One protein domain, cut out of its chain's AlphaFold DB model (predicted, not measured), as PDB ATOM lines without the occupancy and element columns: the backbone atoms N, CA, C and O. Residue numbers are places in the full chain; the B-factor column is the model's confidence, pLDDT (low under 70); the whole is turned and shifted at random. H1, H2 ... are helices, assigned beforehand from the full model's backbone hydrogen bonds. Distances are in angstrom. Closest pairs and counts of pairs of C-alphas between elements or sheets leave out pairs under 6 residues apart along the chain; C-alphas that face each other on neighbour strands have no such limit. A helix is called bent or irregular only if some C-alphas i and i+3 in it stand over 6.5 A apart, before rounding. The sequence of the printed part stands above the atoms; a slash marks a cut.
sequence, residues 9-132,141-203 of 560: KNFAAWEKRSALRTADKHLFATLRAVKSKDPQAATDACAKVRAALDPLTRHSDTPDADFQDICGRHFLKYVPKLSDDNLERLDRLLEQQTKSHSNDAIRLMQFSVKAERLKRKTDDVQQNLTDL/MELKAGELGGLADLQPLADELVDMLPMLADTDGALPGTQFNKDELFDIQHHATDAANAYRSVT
ATOM      1  N   LYS A   9      96.095  72.223 132.274       51.88
ATOM      2  CA  LYS A   9      96.050  72.819 130.919       51.88
ATOM      3  C   LYS A   9      96.968  74.042 130.752       51.88
ATOM      4  O   LYS A   9      97.560  74.221 129.694       51.88
ATOM      5  N   ASN A  10      97.126  74.855 131.795       54.25
ATOM      6  CA  ASN A  10      98.007  76.026 131.809       54.25
ATOM      7  C   ASN A  10      99.478  75.643 132.015       54.25
ATOM      8  O   ASN A  10     100.350  76.359 131.532       54.25
ATOM      9  N   PHE A  11      99.760  74.523 132.691       62.09
ATOM     10  CA  PHE A  11     101.123  74.014 132.868       62.09
ATOM     11  C   PHE A  11     101.697  73.445 131.562       62.09
ATOM     12  O   PHE A  11     102.768  73.873 131.154       62.09
ATOM     13  N   ALA A  12     100.946  72.606 130.837       62.91
ATOM     14  CA  ALA A  12     101.373  72.090 129.530       62.91
ATOM     15  C   ALA A  12     101.584  73.215 128.494       62.91
ATOM     16  O   ALA A  12     102.575  73.232 127.765       62.91
ATOM     17  N   ALA A  13     100.696  74.219 128.474       63.47
ATOM     18  CA  ALA A  13     100.865  75.403 127.630       63.47
ATOM     19  C   ALA A  13     102.079  76.261 128.040       63.47
ATOM     20  O   ALA A  13     102.722  76.882 127.190       63.47
ATOM     21  N   TRP A  14     102.405  76.313 129.335       68.62
ATOM     22  CA  TRP A  14     103.578  77.019 129.852       68.62
ATOM     23  C   TRP A  14     104.886  76.278 129.540       68.62
ATOM     24  O   TRP A  14     105.824  76.912 129.054       68.62
ATOM     25  N   GLU A  15     104.938  74.954 129.721       68.25
ATOM     26  CA  GLU A  15     106.084  74.109 129.354       68.25
ATOM     27  C   GLU A  15     106.370  74.190 127.856       68.25
ATOM     28  O   GLU A  15     107.512  74.444 127.470       68.25
ATOM     29  N   LYS A  16     105.325  74.108 127.019       68.62
ATOM     30  CA  LYS A  16     105.425  74.306 125.569       68.62
ATOM     31  C   LYS A  16     106.057  75.658 125.241       68.62
ATOM     32  O   LYS A  16     107.079  75.716 124.568       68.62
ATOM     33  N   ARG A  17     105.537  76.760 125.793       69.12
ATOM     34  CA  ARG A  17     106.103  78.108 125.575       69.12
ATOM     35  C   ARG A  17     107.545  78.248 126.078       69.12
ATOM     36  O   ARG A  17     108.320  78.982 125.470       69.12
ATOM     37  N   SER A  18     107.905  77.591 127.177       71.94
ATOM     38  CA  SER A  18     109.257  77.643 127.748       71.94
ATOM     39  C   SER A  18     110.277  76.867 126.906       71.94
ATOM     40  O   SER A  18     111.358  77.384 126.608       71.94
ATOM     41  N   ALA A  19     109.917  75.657 126.467       71.75
ATOM     42  CA  ALA A  19     110.702  74.833 125.549       71.75
ATOM     43  C   ALA A  19     110.958  75.564 124.223       71.75
ATOM     44  O   ALA A  19     112.102  75.711 123.797       71.75
ATOM     45  N   LEU A  20     109.901  76.142 123.649       70.44
ATOM     46  CA  LEU A  20     109.940  76.924 122.414       70.44
ATOM     47  C   LEU A  20     110.858  78.163 122.507       70.44
ATOM     48  O   LEU A  20     111.684  78.382 121.625       70.44
ATOM     49  N   ARG A  21     110.804  78.940 123.602       73.75
ATOM     50  CA  ARG A  21     111.734  80.076 123.823       73.75
ATOM     51  C   ARG A  21     113.191  79.637 123.978       73.75
ATOM     52  O   ARG A  21     114.105  80.357 123.584       73.75
ATOM     53  N   THR A  22     113.409  78.482 124.600       78.56
ATOM     54  CA  THR A  22     114.751  77.933 124.826       78.56
ATOM     55  C   THR A  22     115.351  77.438 123.513       78.56
ATOM     56  O   THR A  22     116.508  77.740 123.218       78.56
ATOM     57  N   ALA A  23     114.546  76.760 122.691       76.50
ATOM     58  CA  ALA A  23     114.910  76.353 121.342       76.50
ATOM     59  C   ALA A  23     115.281  77.559 120.471       76.50
ATOM     60  O   ALA A  23     116.362  77.566 119.891       76.50
ATOM     61  N   ASP A  24     114.461  78.615 120.468       74.62
ATOM     62  CA  ASP A  24     114.727  79.851 119.718       74.62
ATOM     63  C   ASP A  24     116.071  80.489 120.119       74.62
ATOM     64  O   ASP A  24     116.937  80.734 119.279       74.62
ATOM     65  N   LYS A  25     116.339  80.640 121.424       81.25
ATOM     66  CA  LYS A  25     117.625  81.168 121.918       81.25
ATOM     67  C   LYS A  25     118.829  80.366 121.406       81.25
ATOM     68  O   LYS A  25     119.861  80.951 121.065       81.25
ATOM     69  N   HIS A  26     118.730  79.039 121.394       83.81
ATOM     70  CA  HIS A  26     119.821  78.180 120.940       83.81
ATOM     71  C   HIS A  26     119.934  78.128 119.413       83.81
ATOM     72  O   HIS A  26     121.053  78.070 118.911       83.81
ATOM     73  N   LEU A  27     118.828  78.291 118.687       79.81
ATOM     74  CA  LEU A  27     118.793  78.424 117.230       79.81
ATOM     75  C   LEU A  27     119.626  79.627 116.774       79.81
ATOM     76  O   LEU A  27     120.486  79.511 115.899       79.81
ATOM     77  N   PHE A  28     119.452  80.772 117.438       79.75
ATOM     78  CA  PHE A  28     120.290  81.951 117.215       79.75
ATOM     79  C   PHE A  28     121.768  81.700 117.505       79.75
ATOM     80  O   PHE A  28     122.631  82.206 116.783       79.75
ATOM     81  N   ALA A  29     122.076  80.942 118.560       82.81
ATOM     82  CA  ALA A  29     123.453  80.598 118.896       82.81
ATOM     83  C   ALA A  29     124.085  79.700 117.820       82.81
ATOM     84  O   ALA A  29     125.221  79.960 117.429       82.81
ATOM     85  N   THR A  30     123.338  78.733 117.274       84.06
ATOM     86  CA  THR A  30     123.773  77.896 116.145       84.06
ATOM     87  C   THR A  30     124.061  78.747 114.914       84.06
ATOM     88  O   THR A  30     125.151  78.672 114.352       84.06
ATOM     89  N   LEU A  31     123.135  79.630 114.534       82.88
ATOM     90  CA  LEU A  31     123.307  80.526 113.385       82.88
ATOM     91  C   LEU A  31     124.508  81.470 113.557       82.88
ATOM     92  O   LEU A  31     125.252  81.716 112.605       82.88
ATOM     93  N   ARG A  32     124.725  81.993 114.769       84.25
ATOM     94  CA  ARG A  32     125.880  82.842 115.087       84.25
ATOM     95  C   ARG A  32     127.192  82.067 114.999       84.25
ATOM     96  O   ARG A  32     128.142  82.596 114.429       84.25
ATOM     97  N   ALA A  33     127.231  80.846 115.526       84.06
ATOM     98  CA  ALA A  33     128.414  79.992 115.506       84.06
ATOM     99  C   ALA A  33     128.793  79.552 114.081       84.06
ATOM    100  O   ALA A  33     129.970  79.570 113.719       84.06
ATOM    101  N   VAL A  34     127.797  79.258 113.234       84.31
ATOM    102  CA  VAL A  34     128.017  78.993 111.802       84.31
ATOM    103  C   VAL A  34     128.631  80.216 111.115       84.31
ATOM    104  O   VAL A  34     129.651  80.082 110.437       84.31
ATOM    105  N   LYS A  35     128.094  81.423 111.362       83.31
ATOM    106  CA  LYS A  35     128.656  82.680 110.825       83.31
ATOM    107  C   LYS A  35     130.080  82.957 111.308       83.31
ATOM    108  O   LYS A  35     130.893  83.460 110.538       83.31
ATOM    109  N   SER A  36     130.391  82.639 112.565       84.62
ATOM    110  CA  SER A  36     131.737  82.799 113.128       84.62
ATOM    111  C   SER A  36     132.690  81.653 112.785       84.62
ATOM    112  O   SER A  36     133.832  81.679 113.232       84.62
ATOM    113  N   LYS A  37     132.250  80.674 111.979       83.56
ATOM    114  CA  LYS A  37     133.041  79.510 111.552       83.56
ATOM    115  C   LYS A  37     133.551  78.655 112.725       83.56
ATOM    116  O   LYS A  37     134.620  78.063 112.616       83.56
ATOM    117  N   ASP A  38     132.784  78.575 113.813       85.06
ATOM    118  CA  ASP A  38     133.096  77.747 114.985       85.06
ATOM    119  C   ASP A  38     132.228  76.470 114.979       85.06
ATOM    120  O   ASP A  38     131.053  76.515 115.369       85.06
ATOM    121  N   PRO A  39     132.762  75.328 114.503       80.00
ATOM    122  CA  PRO A  39     131.984  74.104 114.327       80.00
ATOM    123  C   PRO A  39     131.585  73.457 115.657       80.00
ATOM    124  O   PRO A  39     130.508  72.861 115.741       80.00
ATOM    125  N   GLN A  40     132.405  73.594 116.706       82.56
ATOM    126  CA  GLN A  40     132.108  73.004 118.010       82.56
ATOM    127  C   GLN A  40     130.983  73.782 118.693       82.56
ATOM    128  O   GLN A  40     129.996  73.186 119.121       82.56
ATOM    129  N   ALA A  41     131.062  75.117 118.695       84.25
ATOM    130  CA  ALA A  41     129.995  75.950 119.242       84.25
ATOM    131  C   ALA A  41     128.671  75.783 118.473       84.25
ATOM    132  O   ALA A  41     127.600  75.801 119.086       84.25
ATOM    133  N   ALA A  42     128.725  75.588 117.150       83.44
ATOM    134  CA  ALA A  42     127.543  75.326 116.331       83.44
ATOM    135  C   ALA A  42     126.913  73.966 116.661       83.44
ATOM    136  O   ALA A  42     125.692  73.876 116.803       83.44
ATOM    137  N   THR A  43     127.741  72.936 116.845       84.12
ATOM    138  CA  THR A  43     127.312  71.584 117.226       84.12
ATOM    139  C   THR A  43     126.666  71.584 118.610       84.12
ATOM    140  O   THR A  43     125.540  71.111 118.766       84.12
ATOM    141  N   ASP A  44     127.314  72.206 119.596       84.31
ATOM    142  CA  ASP A  44     126.818  72.283 120.973       84.31
ATOM    143  C   ASP A  44     125.518  73.092 121.074       84.31
ATOM    144  O   ASP A  44     124.613  72.750 121.841       84.31
ATOM    145  N   ALA A  45     125.399  74.183 120.311       84.31
ATOM    146  CA  ALA A  45     124.173  74.973 120.248       84.31
ATOM    147  C   ALA A  45     123.038  74.200 119.562       84.31
ATOM    148  O   ALA A  45     121.917  74.193 120.070       84.31
ATOM    149  N   CYS A  46     123.330  73.483 118.474       82.94
ATOM    150  CA  CYS A  46     122.360  72.645 117.766       82.94
ATOM    151  C   CYS A  46     121.851  71.492 118.651       82.94
ATOM    152  O   CYS A  46     120.644  71.261 118.746       82.94
ATOM    153  N   ALA A  47     122.741  70.846 119.408       82.19
ATOM    154  CA  ALA A  47     122.366  69.829 120.388       82.19
ATOM    155  C   ALA A  47     121.422  70.381 121.477       82.19
ATOM    156  O   ALA A  47     120.515  69.681 121.928       82.19
ATOM    157  N   LYS A  48     121.580  71.654 121.870       84.50
ATOM    158  CA  LYS A  48     120.680  72.330 122.821       84.50
ATOM    159  C   LYS A  48     119.326  72.692 122.208       84.50
ATOM    160  O   LYS A  48     118.326  72.604 122.918       84.50
ATOM    161  N   VAL A  49     119.268  73.042 120.918       81.38
ATOM    162  CA  VAL A  49     117.995  73.182 120.178       81.38
ATOM    163  C   VAL A  49     117.248  71.856 120.197       81.38
ATOM    164  O   VAL A  49     116.091  71.805 120.611       81.38
ATOM    165  N   ARG A  50     117.941  70.768 119.848       77.75
ATOM    166  CA  ARG A  50     117.382  69.419 119.889       77.75
ATOM    167  C   ARG A  50     116.847  69.071 121.275       77.75
ATOM    168  O   ARG A  50     115.689  68.698 121.391       77.75
ATOM    169  N   ALA A  51     117.654  69.229 122.324       79.62
ATOM    170  CA  ALA A  51     117.254  68.900 123.693       79.62
ATOM    171  C   ALA A  51     116.048  69.721 124.185       79.62
ATOM    172  O   ALA A  51     115.241  69.215 124.962       79.62
ATOM    173  N   ALA A  52     115.911  70.971 123.732       78.31
ATOM    174  CA  ALA A  52     114.773  71.823 124.063       78.31
ATOM    175  C   ALA A  52     113.483  71.402 123.339       78.31
ATOM    176  O   ALA A  52     112.397  71.600 123.876       78.31
ATOM    177  N   LEU A  53     113.599  70.829 122.140       74.69
ATOM    178  CA  LEU A  53     112.471  70.450 121.288       74.69
ATOM    179  C   LEU A  53     112.051  68.976 121.430       74.69
ATOM    180  O   LEU A  53     110.894  68.653 121.183       74.69
ATOM    181  N   ASP A  54     112.947  68.102 121.892       74.19
ATOM    182  CA  ASP A  54     112.710  66.665 122.122       74.19
ATOM    183  C   ASP A  54     111.490  66.350 123.023       74.19
ATOM    184  O   ASP A  54     110.777  65.388 122.751       74.19
ATOM    185  N   PRO A  55     111.165  67.134 124.074       69.75
ATOM    186  CA  PRO A  55     109.958  66.903 124.872       69.75
ATOM    187  C   PRO A  55     108.649  67.159 124.110       69.75
ATOM    188  O   PRO A  55     107.609  66.633 124.499       69.75
ATOM    189  N   LEU A  56     108.686  67.963 123.040       64.69
ATOM    190  CA  LEU A  56     107.506  68.346 122.255       64.69
ATOM    191  C   LEU A  56     107.144  67.314 121.180       64.69
ATOM    192  O   LEU A  56     106.013  67.317 120.704       64.69
ATOM    193  N   THR A  57     108.069  66.421 120.827       60.75
ATOM    194  CA  THR A  57     107.863  65.359 119.828       60.75
ATOM    195  C   THR A  57     107.446  64.020 120.446       60.75
ATOM    196  O   THR A  57     106.995  63.129 119.742       60.75
ATOM    197  N   ARG A  58     107.532  63.858 121.777       57.44
ATOM    198  CA  ARG A  58     107.239  62.591 122.490       57.44
ATOM    199  C   ARG A  58     105.751  62.243 122.642       57.44
ATOM    200  O   ARG A  58     105.439  61.189 123.194       57.44
ATOM    201  N   HIS A  59     104.834  63.117 122.226       50.12
ATOM    202  CA  HIS A  59     103.400  62.992 122.528       50.12
ATOM    203  C   HIS A  59     102.477  62.994 121.300       50.12
ATOM    204  O   HIS A  59     101.261  63.053 121.470       50.12
ATOM    205  N   SER A  60     103.022  62.927 120.083       50.31
ATOM    206  CA  SER A  60     102.238  62.968 118.848       50.31
ATOM    207  C   SER A  60     103.002  62.309 117.699       50.31
ATOM    208  O   SER A  60     104.170  62.630 117.498       50.31
ATOM    209  N   ASP A  61     102.337  61.438 116.932       50.25
ATOM    210  CA  ASP A  61     102.896  60.820 115.716       50.25
ATOM    211  C   ASP A  61     103.091  61.841 114.577       50.25
ATOM    212  O   ASP A  61     103.785  61.570 113.600       50.25
ATOM    213  N   THR A  62     102.501  63.036 114.705       52.88
ATOM    214  CA  THR A  62     102.704  64.177 113.803       52.88
ATOM    215  C   THR A  62     103.201  65.402 114.577       52.88
ATOM    216  O   THR A  62     102.663  65.725 115.640       52.88
ATOM    217  N   PRO A  63     104.225  66.126 114.091       59.28
ATOM    218  CA  PRO A  63     104.713  67.308 114.786       59.28
ATOM    219  C   PRO A  63     103.608  68.370 114.912       59.28
ATOM    220  O   PRO A  63     102.991  68.742 113.919       59.28
ATOM    221  N   ASP A  64     103.371  68.860 116.134       62.34
ATOM    222  CA  ASP A  64     102.373  69.895 116.450       62.34
ATOM    223  C   ASP A  64     102.593  71.166 115.593       62.34
ATOM    224  O   ASP A  64     103.733  71.560 115.336       62.34
ATOM    225  N   ALA A  65     101.518  71.839 115.164       62.25
ATOM    226  CA  ALA A  65     101.581  73.047 114.333       62.25
ATOM    227  C   ALA A  65     102.477  74.152 114.934       62.25
ATOM    228  O   ALA A  65     103.181  74.846 114.200       62.25
ATOM    229  N   ASP A  66     102.528  74.278 116.264       61.97
ATOM    230  CA  ASP A  66     103.412  75.244 116.936       61.97
ATOM    231  C   ASP A  66     104.899  74.834 116.869       61.97
ATOM    232  O   ASP A  66     105.785  75.687 116.861       61.97
ATOM    233  N   PHE A  67     105.200  73.531 116.823       66.31
ATOM    234  CA  PHE A  67     106.562  73.017 116.627       66.31
ATOM    235  C   PHE A  67     107.029  73.266 115.188       66.31
ATOM    236  O   PHE A  67     108.153  73.722 114.966       66.31
ATOM    237  N   GLN A  68     106.134  73.057 114.222       66.31
ATOM    238  CA  GLN A  68     106.365  73.395 112.819       66.31
ATOM    239  C   GLN A  68     106.520  74.914 112.604       66.31
ATOM    240  O   GLN A  68     107.328  75.327 111.776       66.31
ATOM    241  N   ASP A  69     105.832  75.767 113.373       63.88
ATOM    242  CA  ASP A  69     105.964  77.233 113.275       63.88
ATOM    243  C   ASP A  69     107.339  77.745 113.754       63.88
ATOM    244  O   ASP A  69     107.892  78.692 113.182       63.88
ATOM    245  N   ILE A  70     107.942  77.094 114.755       63.62
ATOM    246  CA  ILE A  70     109.279  77.457 115.255       63.62
ATOM    247  C   ILE A  70     110.390  76.908 114.370       63.62
ATOM    248  O   ILE A  70     111.254  77.672 113.934       63.62
ATOM    249  N   CYS A  71     110.355  75.607 114.072       63.09
ATOM    250  CA  CYS A  71     111.326  74.982 113.175       63.09
ATOM    251  C   CYS A  71     111.193  75.509 111.738       63.09
ATOM    252  O   CYS A  71     112.172  75.496 110.999       63.09
ATOM    253  N   GLY A  72     110.007  76.010 111.371       64.25
ATOM    254  CA  GLY A  72     109.694  76.578 110.067       64.25
ATOM    255  C   GLY A  72     109.713  78.108 110.030       64.25
ATOM    256  O   GLY A  72     110.724  78.711 109.672       64.25
ATOM    257  N   ARG A  73     108.596  78.777 110.360       64.06
ATOM    258  CA  ARG A  73     108.426  80.234 110.141       64.06
ATOM    259  C   ARG A  73     109.444  81.104 110.876       64.06
ATOM    260  O   ARG A  73     109.827  82.152 110.356       64.06
ATOM    261  N   HIS A  74     109.863  80.735 112.086       67.25
ATOM    262  CA  HIS A  74     110.857  81.523 112.829       67.25
ATOM    263  C   HIS A  74     112.262  81.337 112.268       67.25
ATOM    264  O   HIS A  74     112.976  82.319 112.062       67.25
ATOM    265  N   PHE A  75     112.629  80.104 111.939       71.31
ATOM    266  CA  PHE A  75     113.909  79.798 111.317       71.31
ATOM    267  C   PHE A  75     114.049  80.447 109.927       71.31
ATOM    268  O   PHE A  75     115.072  81.075 109.632       71.31
ATOM    269  N   LEU A  76     112.969  80.461 109.141       67.31
ATOM    270  CA  LEU A  76     112.860  81.173 107.863       67.31
ATOM    271  C   LEU A  76     113.089  82.688 107.935       67.31
ATOM    272  O   LEU A  76     113.364  83.309 106.914       67.31
ATOM    273  N   LYS A  77     113.008  83.334 109.105       74.25
ATOM    274  CA  LYS A  77     113.361  84.766 109.223       74.25
ATOM    275  C   LYS A  77     114.871  85.009 109.146       74.25
ATOM    276  O   LYS A  77     115.301  86.152 108.942       74.25
ATOM    277  N   TYR A  78     115.671  83.963 109.353       76.38
ATOM    278  CA  TYR A  78     117.127  84.041 109.465       76.38
ATOM    279  C   TYR A  78     117.859  83.303 108.356       76.38
ATOM    280  O   TYR A  78     118.887  83.806 107.905       76.38
ATOM    281  N   VAL A  79     117.334  82.162 107.908       80.94
ATOM    282  CA  VAL A  79     117.924  81.337 106.842       80.94
ATOM    283  C   VAL A  79     118.171  82.150 105.553       80.94
ATOM    284  O   VAL A  79     119.318  82.174 105.107       80.94
ATOM    285  N   PRO A  80     117.228  82.974 105.045       81.44
ATOM    286  CA  PRO A  80     117.465  83.819 103.869       81.44
ATOM    287  C   PRO A  80     118.538  84.904 104.058       81.44
ATOM    288  O   PRO A  80     119.031  85.467 103.090       81.44
ATOM    289  N   LYS A  81     118.931  85.219 105.302       82.31
ATOM    290  CA  LYS A  81     119.969  86.223 105.618       82.31
ATOM    291  C   LYS A  81     121.373  85.617 105.720       82.31
ATOM    292  O   LYS A  81     122.308  86.302 106.151       82.31
ATOM    293  N   LEU A  82     121.522  84.323 105.446       84.00
ATOM    294  CA  LEU A  82     122.814  83.645 105.381       84.00
ATOM    295  C   LEU A  82     123.394  83.753 103.964       84.00
ATOM    296  O   LEU A  82     122.651  83.827 102.995       84.00
ATOM    297  N   SER A  83     124.721  83.765 103.838       85.69
ATOM    298  CA  SER A  83     125.389  83.554 102.543       85.69
ATOM    299  C   SER A  83     125.336  82.073 102.149       85.69
ATOM    300  O   SER A  83     125.133  81.229 103.026       85.69
ATOM    301  N   ASP A  84     125.574  81.746 100.880       82.69
ATOM    302  CA  ASP A  84     125.515  80.355 100.391       82.69
ATOM    303  C   ASP A  84     126.510  79.440 101.110       82.69
ATOM    304  O   ASP A  84     126.120  78.388 101.613       82.69
ATOM    305  N   ASP A  85     127.741  79.914 101.332       83.00
ATOM    306  CA  ASP A  85     128.741  79.230 102.167       83.00
ATOM    307  C   ASP A  85     128.224  78.884 103.571       83.00
ATOM    308  O   ASP A  85     128.566  77.849 104.145       83.00
ATOM    309  N   ASN A  86     127.439  79.780 104.174       85.75
ATOM    310  CA  ASN A  86     126.909  79.580 105.521       85.75
ATOM    311  C   ASN A  86     125.693  78.647 105.511       85.75
ATOM    312  O   ASN A  86     125.522  77.893 106.469       85.75
ATOM    313  N   LEU A  87     124.880  78.662 104.449       86.81
ATOM    314  CA  LEU A  87     123.797  77.697 104.251       86.81
ATOM    315  C   LEU A  87     124.341  76.286 104.058       86.81
ATOM    316  O   LEU A  87     123.847  75.359 104.690       86.81
ATOM    317  N   GLU A  88     125.389  76.122 103.255       85.81
ATOM    318  CA  GLU A  88     126.003  74.814 103.032       85.81
ATOM    319  C   GLU A  88     126.647  74.261 104.312       85.81
ATOM    320  O   GLU A  88     126.484  73.087 104.647       85.81
ATOM    321  N   ARG A  89     127.333  75.110 105.088       84.06
ATOM    322  CA  ARG A  89     127.873  74.724 106.406       84.06
ATOM    323  C   ARG A  89     126.775  74.316 107.381       84.06
ATOM    324  O   ARG A  89     126.967  73.367 108.139       84.06
ATOM    325  N   LEU A  90     125.655  75.036 107.382       86.56
ATOM    326  CA  LEU A  90     124.513  74.728 108.235       86.56
ATOM    327  C   LEU A  90     123.842  73.414 107.816       86.56
ATOM    328  O   LEU A  90     123.544  72.606 108.688       86.56
ATOM    329  N   ASP A  91     123.678  73.161 106.517       87.94
ATOM    330  CA  ASP A  91     123.141  71.897 105.999       87.94
ATOM    331  C   ASP A  91     124.026  70.709 106.402       87.94
ATOM    332  O   ASP A  91     123.542  69.760 107.014       87.94
ATOM    333  N   ARG A  92     125.350  70.809 106.204       86.25
ATOM    334  CA  ARG A  92     126.308  69.771 106.637       86.25
ATOM    335  C   ARG A  92     126.257  69.520 108.145       86.25
ATOM    336  O   ARG A  92     126.331  68.372 108.580       86.25
ATOM    337  N   LEU A  93     126.133  70.577 108.953       85.44
ATOM    338  CA  LEU A  93     125.996  70.460 110.408       85.44
ATOM    339  C   LEU A  93     124.707  69.716 110.784       85.44
ATOM    340  O   LEU A  93     124.738  68.822 111.628       85.44
ATOM    341  N   LEU A  94     123.581  70.065 110.159       85.75
ATOM    342  CA  LEU A  94     122.296  69.410 110.406       85.75
ATOM    343  C   LEU A  94     122.324  67.948 109.948       85.75
ATOM    344  O   LEU A  94     121.908  67.076 110.702       85.75
ATOM    345  N   GLU A  95     122.913  67.657 108.789       84.62
ATOM    346  CA  GLU A  95     123.083  66.296 108.276       84.62
ATOM    347  C   GLU A  95     123.901  65.411 109.234       84.62
ATOM    348  O   GLU A  95     123.530  64.264 109.502       84.62
ATOM    349  N   GLN A  96     124.988  65.944 109.804       83.38
ATOM    350  CA  GLN A  96     125.783  65.244 110.819       83.38
ATOM    351  C   GLN A  96     124.949  64.917 112.063       83.38
ATOM    352  O   GLN A  96     125.022  63.802 112.580       83.38
ATOM    353  N   GLN A  97     124.118  65.857 112.516       78.75
ATOM    354  CA  GLN A  97     123.237  65.639 113.663       78.75
ATOM    355  C   GLN A  97     122.144  64.601 113.369       78.75
ATOM    356  O   GLN A  97     121.883  63.751 114.223       78.75
ATOM    357  N   THR A  98     121.567  64.604 112.161       74.00
ATOM    358  CA  THR A  98     120.564  63.616 111.726       74.00
ATOM    359  C   THR A  98     121.140  62.197 111.669       74.00
ATOM    360  O   THR A  98     120.450  61.242 112.028       74.00
ATOM    361  N   LYS A  99     122.411  62.040 111.264       71.38
ATOM    362  CA  LYS A  99     123.112  60.739 111.228       71.38
ATOM    363  C   LYS A  99     123.413  60.189 112.621       71.38
ATOM    364  O   LYS A  99     123.323  58.983 112.829       71.38
ATOM    365  N   SER A 100     123.769  61.051 113.572       62.06
ATOM    366  CA  SER A 100     124.054  60.626 114.947       62.06
ATOM    367  C   SER A 100     122.785  60.286 115.725       62.06
ATOM    368  O   SER A 100     122.808  59.383 116.560       62.06
ATOM    369  N   HIS A 101     121.676  60.983 115.459       61.53
ATOM    370  CA  HIS A 101     120.401  60.743 116.121       61.53
ATOM    371  C   HIS A 101     119.210  61.194 115.254       61.53
ATOM    372  O   HIS A 101     119.102  62.369 114.912       61.53
ATOM    373  N   SER A 102     118.264  60.293 114.968       59.69
ATOM    374  CA  SER A 102     117.030  60.648 114.250       59.69
ATOM    375  C   SER A 102     116.153  61.555 115.118       59.69
ATOM    376  O   SER A 102     115.636  61.112 116.142       59.69
ATOM    377  N   ASN A 103     116.002  62.824 114.734       72.94
ATOM    378  CA  ASN A 103     115.130  63.785 115.408       72.94
ATOM    379  C   ASN A 103     114.433  64.682 114.374       72.94
ATOM    380  O   ASN A 103     115.093  65.326 113.555       72.94
ATOM    381  N   ASP A 104     113.105  64.742 114.445       72.06
ATOM    382  CA  ASP A 104     112.269  65.437 113.460       72.06
ATOM    383  C   ASP A 104     112.504  66.952 113.439       72.06
ATOM    384  O   ASP A 104     112.394  67.570 112.386       72.06
ATOM    385  N   ALA A 105     112.927  67.564 114.552       72.25
ATOM    386  CA  ALA A 105     113.243  68.994 114.591       72.25
ATOM    387  C   ALA A 105     114.452  69.329 113.710       72.25
ATOM    388  O   ALA A 105     114.435  70.300 112.957       72.25
ATOM    389  N   ILE A 106     115.496  68.500 113.784       78.44
ATOM    390  CA  ILE A 106     116.707  68.669 112.976       78.44
ATOM    391  C   ILE A 106     116.396  68.426 111.497       78.44
ATOM    392  O   ILE A 106     116.866  69.184 110.651       78.44
ATOM    393  N   ARG A 107     115.540  67.444 111.188       78.44
ATOM    394  CA  ARG A 107     115.081  67.175 109.817       78.44
ATOM    395  C   ARG A 107     114.232  68.313 109.241       78.44
ATOM    396  O   ARG A 107     114.456  68.703 108.102       78.44
ATOM    397  N   LEU A 108     113.335  68.919 110.023       78.81
ATOM    398  CA  LEU A 108     112.568  70.108 109.610       78.81
ATOM    399  C   LEU A 108     113.457  71.335 109.365       78.81
ATOM    400  O   LEU A 108     113.258  72.086 108.408       78.81
ATOM    401  N   MET A 109     114.465  71.544 110.214       81.06
ATOM    402  CA  MET A 109     115.459  72.593 109.984       81.06
ATOM    403  C   MET A 109     116.262  72.312 108.709       81.06
ATOM    404  O   MET A 109     116.500  73.223 107.919       81.06
ATOM    405  N   GLN A 110     116.645  71.055 108.478       85.50
ATOM    406  CA  GLN A 110     117.360  70.649 107.271       85.50
ATOM    407  C   GLN A 110     116.516  70.880 106.009       85.50
ATOM    408  O   GLN A 110     117.018  71.445 105.038       85.50
ATOM    409  N   PHE A 111     115.226  70.544 106.059       85.38
ATOM    410  CA  PHE A 111     114.254  70.840 105.006       85.38
ATOM    411  C   PHE A 111     114.211  72.336 104.673       85.38
ATOM    412  O   PHE A 111     114.350  72.720 103.516       85.38
ATOM    413  N   SER A 112     114.132  73.189 105.696       84.88
ATOM    414  CA  SER A 112     114.092  74.649 105.528       84.88
ATOM    415  C   SER A 112     115.365  75.208 104.874       84.88
ATOM    416  O   SER A 112     115.302  76.100 104.029       84.88
ATOM    417  N   VAL A 113     116.539  74.680 105.244       87.31
ATOM    418  CA  VAL A 113     117.825  75.085 104.646       87.31
ATOM    419  C   VAL A 113     117.920  74.628 103.193       87.31
ATOM    420  O   VAL A 113     118.292  75.426 102.333       87.31
ATOM    421  N   LYS A 114     117.572  73.371 102.899       88.06
ATOM    422  CA  LYS A 114     117.595  72.825 101.533       88.06
ATOM    423  C   LYS A 114     116.599  73.540 100.621       88.06
ATOM    424  O   LYS A 114     116.946  73.831  99.484       88.06
ATOM    425  N   ALA A 115     115.426  73.911 101.129       86.31
ATOM    426  CA  ALA A 115     114.442  74.680 100.377       86.31
ATOM    427  C   ALA A 115     114.926  76.098 100.051       86.31
ATOM    428  O   ALA A 115     114.770  76.542  98.919       86.31
ATOM    429  N   GLU A 116     115.570  76.801 100.988       86.12
ATOM    430  CA  GLU A 116     116.180  78.103 100.678       86.12
ATOM    431  C   GLU A 116     117.299  77.965  99.633       86.12
ATOM    432  O   GLU A 116     117.408  78.791  98.731       86.12
ATOM    433  N   ARG A 117     118.119  76.908  99.719       86.50
ATOM    434  CA  ARG A 117     119.156  76.629  98.712       86.50
ATOM    435  C   ARG A 117     118.550  76.336  97.340       86.50
ATOM    436  O   ARG A 117     119.048  76.868  96.351       86.50
ATOM    437  N   LEU A 118     117.493  75.520  97.280       86.50
ATOM    438  CA  LEU A 118     116.759  75.248  96.045       86.50
ATOM    439  C   LEU A 118     116.217  76.554  95.468       86.50
ATOM    440  O   LEU A 118     116.479  76.836  94.308       86.50
ATOM    441  N   LYS A 119     115.574  77.386  96.295       85.38
ATOM    442  CA  LYS A 119     115.053  78.690  95.885       85.38
ATOM    443  C   LYS A 119     116.126  79.574  95.265       85.38
ATOM    444  O   LYS A 119     115.916  80.060  94.167       85.38
ATOM    445  N   ARG A 120     117.270  79.762  95.927       85.25
ATOM    446  CA  ARG A 120     118.354  80.598  95.383       85.25
ATOM    447  C   ARG A 120     118.843  80.089  94.041       85.25
ATOM    448  O   ARG A 120     118.955  80.867  93.109       85.25
ATOM    449  N   LYS A 121     119.044  78.775  93.918       82.44
ATOM    450  CA  LYS A 121     119.412  78.186  92.631       82.44
ATOM    451  C   LYS A 121     118.315  78.357  91.580       82.44
ATOM    452  O   LYS A 121     118.630  78.602  90.425       82.44
ATOM    453  N   THR A 122     117.041  78.217  91.948       81.75
ATOM    454  CA  THR A 122     115.917  78.461  91.037       81.75
ATOM    455  C   THR A 122     115.873  79.926  90.606       81.75
ATOM    456  O   THR A 122     115.711  80.176  89.420       81.75
ATOM    457  N   ASP A 123     116.092  80.874  91.521       81.38
ATOM    458  CA  ASP A 123     116.163  82.311  91.237       81.38
ATOM    459  C   ASP A 123     117.354  82.634  90.311       81.38
ATOM    460  O   ASP A 123     117.186  83.384  89.350       81.38
ATOM    461  N   ASP A 124     118.528  82.035  90.539       78.50
ATOM    462  CA  ASP A 124     119.722  82.195  89.694       78.50
ATOM    463  C   ASP A 124     119.495  81.629  88.285       78.50
ATOM    464  O   ASP A 124     119.788  82.277  87.278       78.50
ATOM    465  N   VAL A 125     118.923  80.425  88.193       73.62
ATOM    466  CA  VAL A 125     118.559  79.800  86.915       73.62
ATOM    467  C   VAL A 125     117.494  80.634  86.205       73.62
ATOM    468  O   VAL A 125     117.615  80.883  85.010       73.62
ATOM    469  N   GLN A 126     116.490  81.136  86.924       71.19
ATOM    470  CA  GLN A 126     115.444  81.979  86.361       71.19
ATOM    471  C   GLN A 126     115.999  83.313  85.857       71.19
ATOM    472  O   GLN A 126     115.607  83.726  84.769       71.19
ATOM    473  N   GLN A 127     116.935  83.944  86.575       70.00
ATOM    474  CA  GLN A 127     117.635  85.152  86.123       70.00
ATOM    475  C   GLN A 127     118.399  84.907  84.818       70.00
ATOM    476  O   GLN A 127     118.284  85.706  83.886       70.00
ATOM    477  N   ASN A 128     119.099  83.776  84.719       65.00
ATOM    478  CA  ASN A 128     119.824  83.376  83.511       65.00
ATOM    479  C   ASN A 128     118.890  82.986  82.345       65.00
ATOM    480  O   ASN A 128     119.276  83.107  81.187       65.00
ATOM    481  N   LEU A 129     117.657  82.554  82.636       61.22
ATOM    482  CA  LEU A 129     116.625  82.224  81.643       61.22
ATOM    483  C   LEU A 129     115.788  83.443  81.195       61.22
ATOM    484  O   LEU A 129     115.179  83.402  80.126       61.22
ATOM    485  N   THR A 130     115.732  84.533  81.976       49.66
ATOM    486  CA  THR A 130     114.856  85.699  81.713       49.66
ATOM    487  C   THR A 130     115.198  86.558  80.491       49.66
ATOM    488  O   THR A 130     114.420  87.459  80.175       49.66
ATOM    489  N   ASP A 131     116.259  86.257  79.738       43.28
ATOM    490  CA  ASP A 131     116.459  86.832  78.394       43.28
ATOM    491  C   ASP A 131     115.479  86.260  77.343       43.28
ATOM    492  O   ASP A 131     115.421  86.734  76.205       43.28
ATOM    493  N   LEU A 132     114.630  85.297  77.727       35.88
ATOM    494  CA  LEU A 132     113.516  84.786  76.930       35.88
ATOM    495  C   LEU A 132     112.178  85.077  77.640       35.88
ATOM    496  O   LEU A 132     111.704  84.355  78.506       35.88
ATOM    497  N   MET A 141     112.323  71.053  75.469       55.62
ATOM    498  CA  MET A 141     112.862  70.789  74.132       55.62
ATOM    499  C   MET A 141     113.408  72.031  73.409       55.62
ATOM    500  O   MET A 141     114.103  71.883  72.408       55.62
ATOM    501  N   GLU A 142     113.084  73.236  73.875       56.38
ATOM    502  CA  GLU A 142     113.484  74.508  73.257       56.38
ATOM    503  C   GLU A 142     114.664  75.174  73.983       56.38
ATOM    504  O   GLU A 142     115.208  76.163  73.491       56.38
ATOM    505  N   LEU A 143     115.081  74.624  75.127       61.81
ATOM    506  CA  LEU A 143     116.177  75.143  75.940       61.81
ATOM    507  C   LEU A 143     117.549  74.746  75.379       61.81
ATOM    508  O   LEU A 143     117.766  73.620  74.921       61.81
ATOM    509  N   LYS A 144     118.513  75.668  75.456       66.00
ATOM    510  CA  LYS A 144     119.920  75.416  75.100       66.00
ATOM    511  C   LYS A 144     120.584  74.519  76.145       66.00
ATOM    512  O   LYS A 144     120.160  74.474  77.293       66.00
ATOM    513  N   ALA A 145     121.685  73.840  75.808       62.38
ATOM    514  CA  ALA A 145     122.271  72.890  76.760       62.38
ATOM    515  C   ALA A 145     122.845  73.538  78.037       62.38
ATOM    516  O   ALA A 145     122.784  72.910  79.086       62.38
ATOM    517  N   GLY A 146     123.323  74.789  77.996       61.88
ATOM    518  CA  GLY A 146     123.695  75.523  79.219       61.88
ATOM    519  C   GLY A 146     122.493  75.809  80.133       61.88
ATOM    520  O   GLY A 146     122.578  75.655  81.347       61.88
ATOM    521  N   GLU A 147     121.344  76.136  79.537       71.12
ATOM    522  CA  GLU A 147     120.067  76.360  80.232       71.12
ATOM    523  C   GLU A 147     119.505  75.045  80.805       71.12
ATOM    524  O   GLU A 147     119.048  74.995  81.947       71.12
ATOM    525  N   LEU A 148     119.618  73.951  80.041       68.19
ATOM    526  CA  LEU A 148     119.301  72.594  80.492       68.19
ATOM    527  C   LEU A 148     120.212  72.140  81.637       68.19
ATOM    528  O   LEU A 148     119.727  71.503  82.566       68.19
ATOM    529  N   GLY A 149     121.505  72.475  81.591       69.38
ATOM    530  CA  GLY A 149     122.467  72.174  82.651       69.38
ATOM    531  C   GLY A 149     122.110  72.872  83.964       69.38
ATOM    532  O   GLY A 149     122.021  72.216  84.998       69.38
ATOM    533  N   GLY A 150     121.793  74.170  83.912       74.06
ATOM    534  CA  GLY A 150     121.359  74.923  85.094       74.06
ATOM    535  C   GLY A 150     120.085  74.364  85.741       74.06
ATOM    536  O   GLY A 150     120.005  74.266  86.963       74.06
ATOM    537  N   LEU A 151     119.104  73.935  84.938       78.62
ATOM    538  CA  LEU A 151     117.903  73.260  85.451       78.62
ATOM    539  C   LEU A 151     118.196  71.847  85.977       78.62
ATOM    540  O   LEU A 151     117.637  71.454  87.000       78.62
ATOM    541  N   ALA A 152     119.081  71.094  85.320       81.56
ATOM    542  CA  ALA A 152     119.505  69.771  85.774       81.56
ATOM    543  C   ALA A 152     120.194  69.831  87.151       81.56
ATOM    544  O   ALA A 152     119.983  68.952  87.986       81.56
ATOM    545  N   ASP A 153     120.938  70.902  87.441       82.56
ATOM    546  CA  ASP A 153     121.614  71.124  88.730       82.56
ATOM    547  C   ASP A 153     120.656  71.345  89.918       82.56
ATOM    548  O   ASP A 153     121.083  71.316  91.087       82.56
ATOM    549  N   LEU A 154     119.365  71.576  89.646       83.81
ATOM    550  CA  LEU A 154     118.311  71.641  90.661       83.81
ATOM    551  C   LEU A 154     117.865  70.245  91.115       83.81
ATOM    552  O   LEU A 154     117.423  70.103  92.257       83.81
ATOM    553  N   GLN A 155     118.018  69.225  90.261       86.69
ATOM    554  CA  GLN A 155     117.466  67.884  90.468       86.69
ATOM    555  C   GLN A 155     117.857  67.279  91.828       86.69
ATOM    556  O   GLN A 155     116.949  66.892  92.562       86.69
ATOM    557  N   PRO A 156     119.143  67.259  92.247       87.75
ATOM    558  CA  PRO A 156     119.519  66.587  93.491       87.75
ATOM    559  C   PRO A 156     118.850  67.201  94.726       87.75
ATOM    560  O   PRO A 156     118.440  66.487  95.633       87.75
ATOM    561  N   LEU A 157     118.718  68.532  94.761       84.81
ATOM    562  CA  LEU A 157     118.095  69.234  95.886       84.81
ATOM    563  C   LEU A 157     116.569  69.096  95.874       84.81
ATOM    564  O   LEU A 157     115.968  69.009  96.942       84.81
ATOM    565  N   ALA A 158     115.949  69.088  94.691       85.69
ATOM    566  CA  ALA A 158     114.512  68.885  94.551       85.69
ATOM    567  C   ALA A 158     114.105  67.457  94.953       85.69
ATOM    568  O   ALA A 158     113.167  67.301  95.734       85.69
ATOM    569  N   ASP A 159     114.855  66.441  94.514       88.44
ATOM    570  CA  ASP A 159     114.641  65.036  94.883       88.44
ATOM    571  C   ASP A 159     114.742  64.838  96.403       88.44
ATOM    572  O   ASP A 159     113.827  64.304  97.027       88.44
ATOM    573  N   GLU A 160     115.800  65.365  97.028       87.81
ATOM    574  CA  GLU A 160     115.981  65.285  98.482       87.81
ATOM    575  C   GLU A 160     114.853  65.975  99.268       87.81
ATOM    576  O   GLU A 160     114.489  65.524 100.356       87.81
ATOM    577  N   LEU A 161     114.309  67.085  98.761       86.94
ATOM    578  CA  LEU A 161     113.182  67.776  99.391       86.94
ATOM    579  C   LEU A 161     111.882  66.983  99.245       86.94
ATOM    580  O   LEU A 161     111.135  66.873 100.218       86.94
ATOM    581  N   VAL A 162     111.629  66.399  98.077       86.88
ATOM    582  CA  VAL A 162     110.456  65.548  97.844       86.88
ATOM    583  C   VAL A 162     110.499  64.295  98.720       86.88
ATOM    584  O   VAL A 162     109.495  63.969  99.356       86.88
ATOM    585  N   ASP A 163     111.666  63.670  98.866       86.38
ATOM    586  CA  ASP A 163     111.878  62.520  99.757       86.38
ATOM    587  C   ASP A 163     111.608  62.848 101.235       86.38
ATOM    588  O   ASP A 163     111.229  61.977 102.022       86.38
ATOM    589  N   MET A 164     111.781  64.112 101.627       83.56
ATOM    590  CA  MET A 164     111.515  64.593 102.981       83.56
ATOM    591  C   MET A 164     110.047  64.988 103.221       83.56
ATOM    592  O   MET A 164     109.654  65.114 104.379       83.56
ATOM    593  N   LEU A 165     109.203  65.142 102.191       82.06
ATOM    594  CA  LEU A 165     107.789  65.530 102.351       82.06
ATOM    595  C   LEU A 165     106.960  64.625 103.281       82.06
ATOM    596  O   LEU A 165     106.151  65.173 104.030       82.06
ATOM    597  N   PRO A 166     107.128  63.283 103.303       79.50
ATOM    598  CA  PRO A 166     106.330  62.409 104.167       79.50
ATOM    599  C   PRO A 166     106.473  62.691 105.671       79.50
ATOM    600  O   PRO A 166     105.649  62.222 106.451       79.50
ATOM    601  N   MET A 167     107.504  63.437 106.095       73.56
ATOM    602  CA  MET A 167     107.694  63.830 107.500       73.56
ATOM    603  C   MET A 167     106.896  65.086 107.898       73.56
ATOM    604  O   MET A 167     106.896  65.472 109.069       73.56
ATOM    605  N   LEU A 168     106.264  65.758 106.933       71.19
ATOM    606  CA  LEU A 168     105.495  66.983 107.132       71.19
ATOM    607  C   LEU A 168     104.005  66.657 107.272       71.19
ATOM    608  O   LEU A 168     103.501  65.709 106.675       71.19
ATOM    609  N   ALA A 169     103.285  67.462 108.056       65.06
ATOM    610  CA  ALA A 169     101.826  67.403 108.037       65.06
ATOM    611  C   ALA A 169     101.314  67.882 106.669       65.06
ATOM    612  O   ALA A 169     101.893  68.804 106.093       65.06
ATOM    613  N   ASP A 170     100.237  67.279 106.164       64.88
ATOM    614  CA  ASP A 170      99.626  67.718 104.907       64.88
ATOM    615  C   ASP A 170      99.048  69.126 105.114       64.88
ATOM    616  O   ASP A 170      98.190  69.349 105.974       64.88
ATOM    617  N   THR A 171      99.585  70.099 104.383       65.38
ATOM    618  CA  THR A 171      99.179  71.504 104.455       65.38
ATOM    619  C   THR A 171      98.765  71.979 103.071       65.38
ATOM    620  O   THR A 171      99.575  71.915 102.151       65.38
ATOM    621  N   ASP A 172      97.572  72.563 102.943       65.81
ATOM    622  CA  ASP A 172      97.048  73.139 101.687       65.81
ATOM    623  C   ASP A 172      97.789  74.423 101.224       65.81
ATOM    624  O   ASP A 172      97.326  75.138 100.338       65.81
ATOM    625  N   GLY A 173      98.919  74.775 101.846       75.19
ATOM    626  CA  GLY A 173      99.658  76.018 101.609       75.19
ATOM    627  C   GLY A 173     101.174  75.818 101.601       75.19
ATOM    628  O   GLY A 173     101.667  74.729 101.324       75.19
ATOM    629  N   ALA A 174     101.924  76.884 101.903       76.12
ATOM    630  CA  ALA A 174     103.382  76.805 101.989       76.12
ATOM    631  C   ALA A 174     103.813  75.775 103.043       76.12
ATOM    632  O   ALA A 174     103.318  75.789 104.176       76.12
ATOM    633  N   LEU A 175     104.753  74.911 102.664       77.00
ATOM    634  CA  LEU A 175     105.271  73.862 103.527       77.00
ATOM    635  C   LEU A 175     105.995  74.477 104.738       77.00
ATOM    636  O   LEU A 175     106.583  75.562 104.641       77.00
ATOM    637  N   PRO A 176     105.990  73.799 105.900       71.06
ATOM    638  CA  PRO A 176     106.690  74.275 107.083       71.06
ATOM    639  C   PRO A 176     108.153  74.617 106.794       71.06
ATOM    640  O   PRO A 176     108.954  73.757 106.439       71.06
ATOM    641  N   GLY A 177     108.506  75.890 106.978       68.19
ATOM    642  CA  GLY A 177     109.888  76.329 106.814       68.19
ATOM    643  C   GLY A 177     110.325  76.587 105.379       68.19
ATOM    644  O   GLY A 177     111.518  76.751 105.144       68.19
ATOM    645  N   THR A 178     109.388  76.698 104.433       74.62
ATOM    646  CA  THR A 178     109.684  77.105 103.052       74.62
ATOM    647  C   THR A 178     108.682  78.148 102.544       74.62
ATOM    648  O   THR A 178     107.728  78.516 103.232       74.62
ATOM    649  N   GLN A 179     108.940  78.681 101.347       74.19
ATOM    650  CA  GLN A 179     107.962  79.478 100.593       74.19
ATOM    651  C   GLN A 179     107.204  78.640  99.557       74.19
ATOM    652  O   GLN A 179     106.245  79.142  98.985       74.19
ATOM    653  N   PHE A 180     107.628  77.392  99.343       78.88
ATOM    654  CA  PHE A 180     107.057  76.497  98.350       78.88
ATOM    655  C   PHE A 180     105.833  75.785  98.906       78.88
ATOM    656  O   PHE A 180     105.847  75.323 100.052       78.88
ATOM    657  N   ASN A 181     104.804  75.641  98.087       84.56
ATOM    658  CA  ASN A 181     103.786  74.624  98.321       84.56
ATOM    659  C   ASN A 181     104.240  73.257  97.759       84.56
ATOM    660  O   ASN A 181     105.298  73.128  97.138       84.56
ATOM    661  N   LYS A 182     103.455  72.213  98.035       82.75
ATOM    662  CA  LYS A 182     103.754  70.836  97.616       82.75
ATOM    663  C   LYS A 182     103.797  70.688  96.091       82.75
ATOM    664  O   LYS A 182     104.710  70.048  95.580       82.75
ATOM    665  N   ASP A 183     102.854  71.312  95.390       81.00
ATOM    666  CA  ASP A 183     102.744  71.244  93.930       81.00
ATOM    667  C   ASP A 183     103.925  71.953  93.251       81.00
ATOM    668  O   ASP A 183     104.541  71.391  92.356       81.00
ATOM    669  N   GLU A 184     104.325  73.128  93.745       81.44
ATOM    670  CA  GLU A 184     105.494  73.876  93.266       81.44
ATOM    671  C   GLU A 184     106.786  73.062  93.396       81.44
ATOM    672  O   GLU A 184     107.626  73.087  92.499       81.44
ATOM    673  N   LEU A 185     106.955  72.321  94.495       83.12
ATOM    674  CA  LEU A 185     108.134  71.482  94.690       83.12
ATOM    675  C   LEU A 185     108.154  70.287  93.719       83.12
ATOM    676  O   LEU A 185     109.206  69.990  93.152       83.12
ATOM    677  N   PHE A 186     107.007  69.633  93.502       83.50
ATOM    678  CA  PHE A 186     106.881  68.563  92.507       83.50
ATOM    679  C   PHE A 186     107.082  69.078  91.079       83.50
ATOM    680  O   PHE A 186     107.753  68.415  90.288       83.50
ATOM    681  N   ASP A 187     106.574  70.266  90.755       81.12
ATOM    682  CA  ASP A 187     106.781  70.903  89.456       81.12
ATOM    683  C   ASP A 187     108.270  71.201  89.221       81.12
ATOM    684  O   ASP A 187     108.808  70.857  88.166       81.12
ATOM    685  N   ILE A 188     108.973  71.771  90.212       81.50
ATOM    686  CA  ILE A 188     110.425  72.011  90.129       81.50
ATOM    687  C   ILE A 188     111.183  70.689  89.949       81.50
ATOM    688  O   ILE A 188     112.061  70.607  89.089       81.50
ATOM    689  N   GLN A 189     110.839  69.646  90.712       86.44
ATOM    690  CA  GLN A 189     111.463  68.324  90.596       86.44
ATOM    691  C   GLN A 189     111.252  67.715  89.205       86.44
ATOM    692  O   GLN A 189     112.202  67.225  88.586       86.44
ATOM    693  N   HIS A 190     110.020  67.755  88.701       82.88
ATOM    694  CA  HIS A 190     109.668  67.210  87.397       82.88
ATOM    695  C   HIS A 190     110.428  67.934  86.281       82.88
ATOM    696  O   HIS A 190     111.087  67.288  85.465       82.88
ATOM    697  N   HIS A 191     110.434  69.269  86.306       78.50
ATOM    698  CA  HIS A 191     111.163  70.078  85.334       78.50
ATOM    699  C   HIS A 191     112.680  69.864  85.396       78.50
ATOM    700  O   HIS A 191     113.314  69.733  84.349       78.50
ATOM    701  N   ALA A 192     113.264  69.784  86.592       80.75
ATOM    702  CA  ALA A 192     114.690  69.515  86.765       80.75
ATOM    703  C   ALA A 192     115.078  68.113  86.265       80.75
ATOM    704  O   ALA A 192     116.109  67.946  85.617       80.75
ATOM    705  N   THR A 193     114.225  67.114  86.504       80.31
ATOM    706  CA  THR A 193     114.433  65.729  86.051       80.31
ATOM    707  C   THR A 193     114.360  65.618  84.530       80.31
ATOM    708  O   THR A 193     115.226  65.004  83.901       80.31
ATOM    709  N   ASP A 194     113.355  66.237  83.916       77.50
ATOM    710  CA  ASP A 194     113.210  66.261  82.463       77.50
ATOM    711  C   ASP A 194     114.362  67.030  81.803       77.50
ATOM    712  O   ASP A 194     114.918  66.570  80.801       77.50
ATOM    713  N   ALA A 195     114.793  68.147  82.399       76.81
ATOM    714  CA  ALA A 195     115.964  68.891  81.948       76.81
ATOM    715  C   ALA A 195     117.249  68.062  82.071       76.81
ATOM    716  O   ALA A 195     118.033  68.027  81.125       76.81
ATOM    717  N   ALA A 196     117.446  67.318  83.162       77.56
ATOM    718  CA  ALA A 196     118.584  66.415  83.330       77.56
ATOM    719  C   ALA A 196     118.586  65.266  82.306       77.56
ATOM    720  O   ALA A 196     119.642  64.855  81.816       77.56
ATOM    721  N   ASN A 197     117.414  64.746  81.941       76.94
ATOM    722  CA  ASN A 197     117.276  63.740  80.885       76.94
ATOM    723  C   ASN A 197     117.619  64.315  79.505       76.94
ATOM    724  O   ASN A 197     118.412  63.718  78.771       76.94
ATOM    725  N   ALA A 198     117.078  65.488  79.173       69.69
ATOM    726  CA  ALA A 198     117.379  66.188  77.928       69.69
ATOM    727  C   ALA A 198     118.864  66.575  77.843       69.69
ATOM    728  O   ALA A 198     119.514  66.310  76.833       69.69
ATOM    729  N   TYR A 199     119.434  67.103  78.928       72.44
ATOM    730  CA  TYR A 199     120.848  67.450  79.036       72.44
ATOM    731  C   TYR A 199     121.751  66.234  78.805       72.44
ATOM    732  O   TYR A 199     122.694  66.308  78.020       72.44
ATOM    733  N   ARG A 200     121.436  65.080  79.412       71.31
ATOM    734  CA  ARG A 200     122.160  63.817  79.171       71.31
ATOM    735  C   ARG A 200     122.080  63.349  77.720       71.31
ATOM    736  O   ARG A 200     123.080  62.880  77.182       71.31
ATOM    737  N   SER A 201     120.924  63.489  77.073       68.06
ATOM    738  CA  SER A 201     120.777  63.164  75.649       68.06
ATOM    739  C   SER A 201     121.647  64.073  74.778       68.06
ATOM    740  O   SER A 201     122.422  63.582  73.959       68.06
ATOM    741  N   VAL A 202     121.574  65.390  74.994       64.56
ATOM    742  CA  VAL A 202     122.328  66.393  74.225       64.56
ATOM    743  C   VAL A 202     123.835  66.227  74.422       64.56
ATOM    744  O   VAL A 202     124.586  66.270  73.453       64.56
ATOM    745  N   THR A 203     124.286  65.984  75.653       62.75
ATOM    746  CA  THR A 203     125.711  65.762  75.961       62.75
ATOM    747  C   THR A 203     126.236  64.438  75.412       62.75
ATOM    748  O   THR A 203     127.377  64.384  74.964       62.75
TER     749      THR A 203
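Overview. This is residues 9 to 132 and 141 to 203 of the 560 residues of an uncharacterized protein of Hydrogenophaga sp. BPS33 (UniProt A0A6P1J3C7). The longest helix, H1, folds back into H2 as a hairpin at one end of an elongated body, and H5 runs from there through the middle toward the other end, where H6 and H8 lie. H3 and H4 pack on the first part of H5, H7 packs on it farther along, and residues 9 to 14 of H1 stick out. The printed part has 187 residues with eight named helices, H1 to H8 in chain order, and no named strand: the class is all helix. It is compact by its radius of gyration of the C-alphas, 18.1 A, and spans 61 by 37 by 29 A.

Along the chain. H1 is residues 9 to 35, 39.5 A long, from C-alpha 9 at (96.050, 72.819, 130.919). H2 is residues 39 to 57, 26.2 A, with a kink of 26 degrees near residue 51. H3 is residues 65 to 77, 17.4 A, and H4 residues 84 to 100, 24.6 A. H5 is residues 104 to 129, 36.2 A, from C-alpha 104 at (112.269, 65.437, 113.460). H6 is residues 145 to 152, 9.9 A, and H7 residues 155 to 167, 20.1 A. H8 is residues 182 to 203, 31.3 A, ending at C-alpha 203 at (125.711, 65.762, 75.961). H7 is irregular, C-alphas 163 and 166 being 7.1 A apart; H2 and H3 are only just so, with 6.9 A between C-alphas 52 and 55 and 6.6 A between 71 and 74.

Arrangement. H1 and H2 form a helical hairpin at a shallow tilt of 18 degrees, closest at the C-alphas of Thr 30 and Ala 42, 4.6 A. With residues 20 to 27 alone H1 touches H3, closest at the C-alphas of Leu 20 and Ile 70, 7.2 A. H5, the hub, touches five helices. Among them, H3 is closest at the C-alphas of Cys 71 and Met 109, 5.7 A, and H4, its hairpin partner, at Leu 94 and Gln 110, 6.0 A. H7 touches H5 at Leu 157 and Leu 118, 6.2 A, and H6 does at Gly 150 and Val 125, 5.9 A. H8 touches H6, with the C-alphas of Ala 196 and Ala 152 4.3 A apart, and forms a helical hairpin with H7. H1 and H8 are apart. Every O i to N i+4 pair is within hydrogen-bond range in H1, H4, H5, H6 and H8, against 12 of 15 in H2, 6 of 9 in H3 and 7 of 9 in H7.

Size, cuts and confidence. The two C-alphas farthest apart, of Asn 10 and Val 202, are 63.2 A apart. Residues 133 to 140 are not printed, with 14.3 A between C-alphas 132 and 141. The link from H7 to H8, residues 168 to 181, is long. Mean pLDDT of the printed part is 75.1; 55 residues are under 70, among them 9 to 17 and 55 to 74.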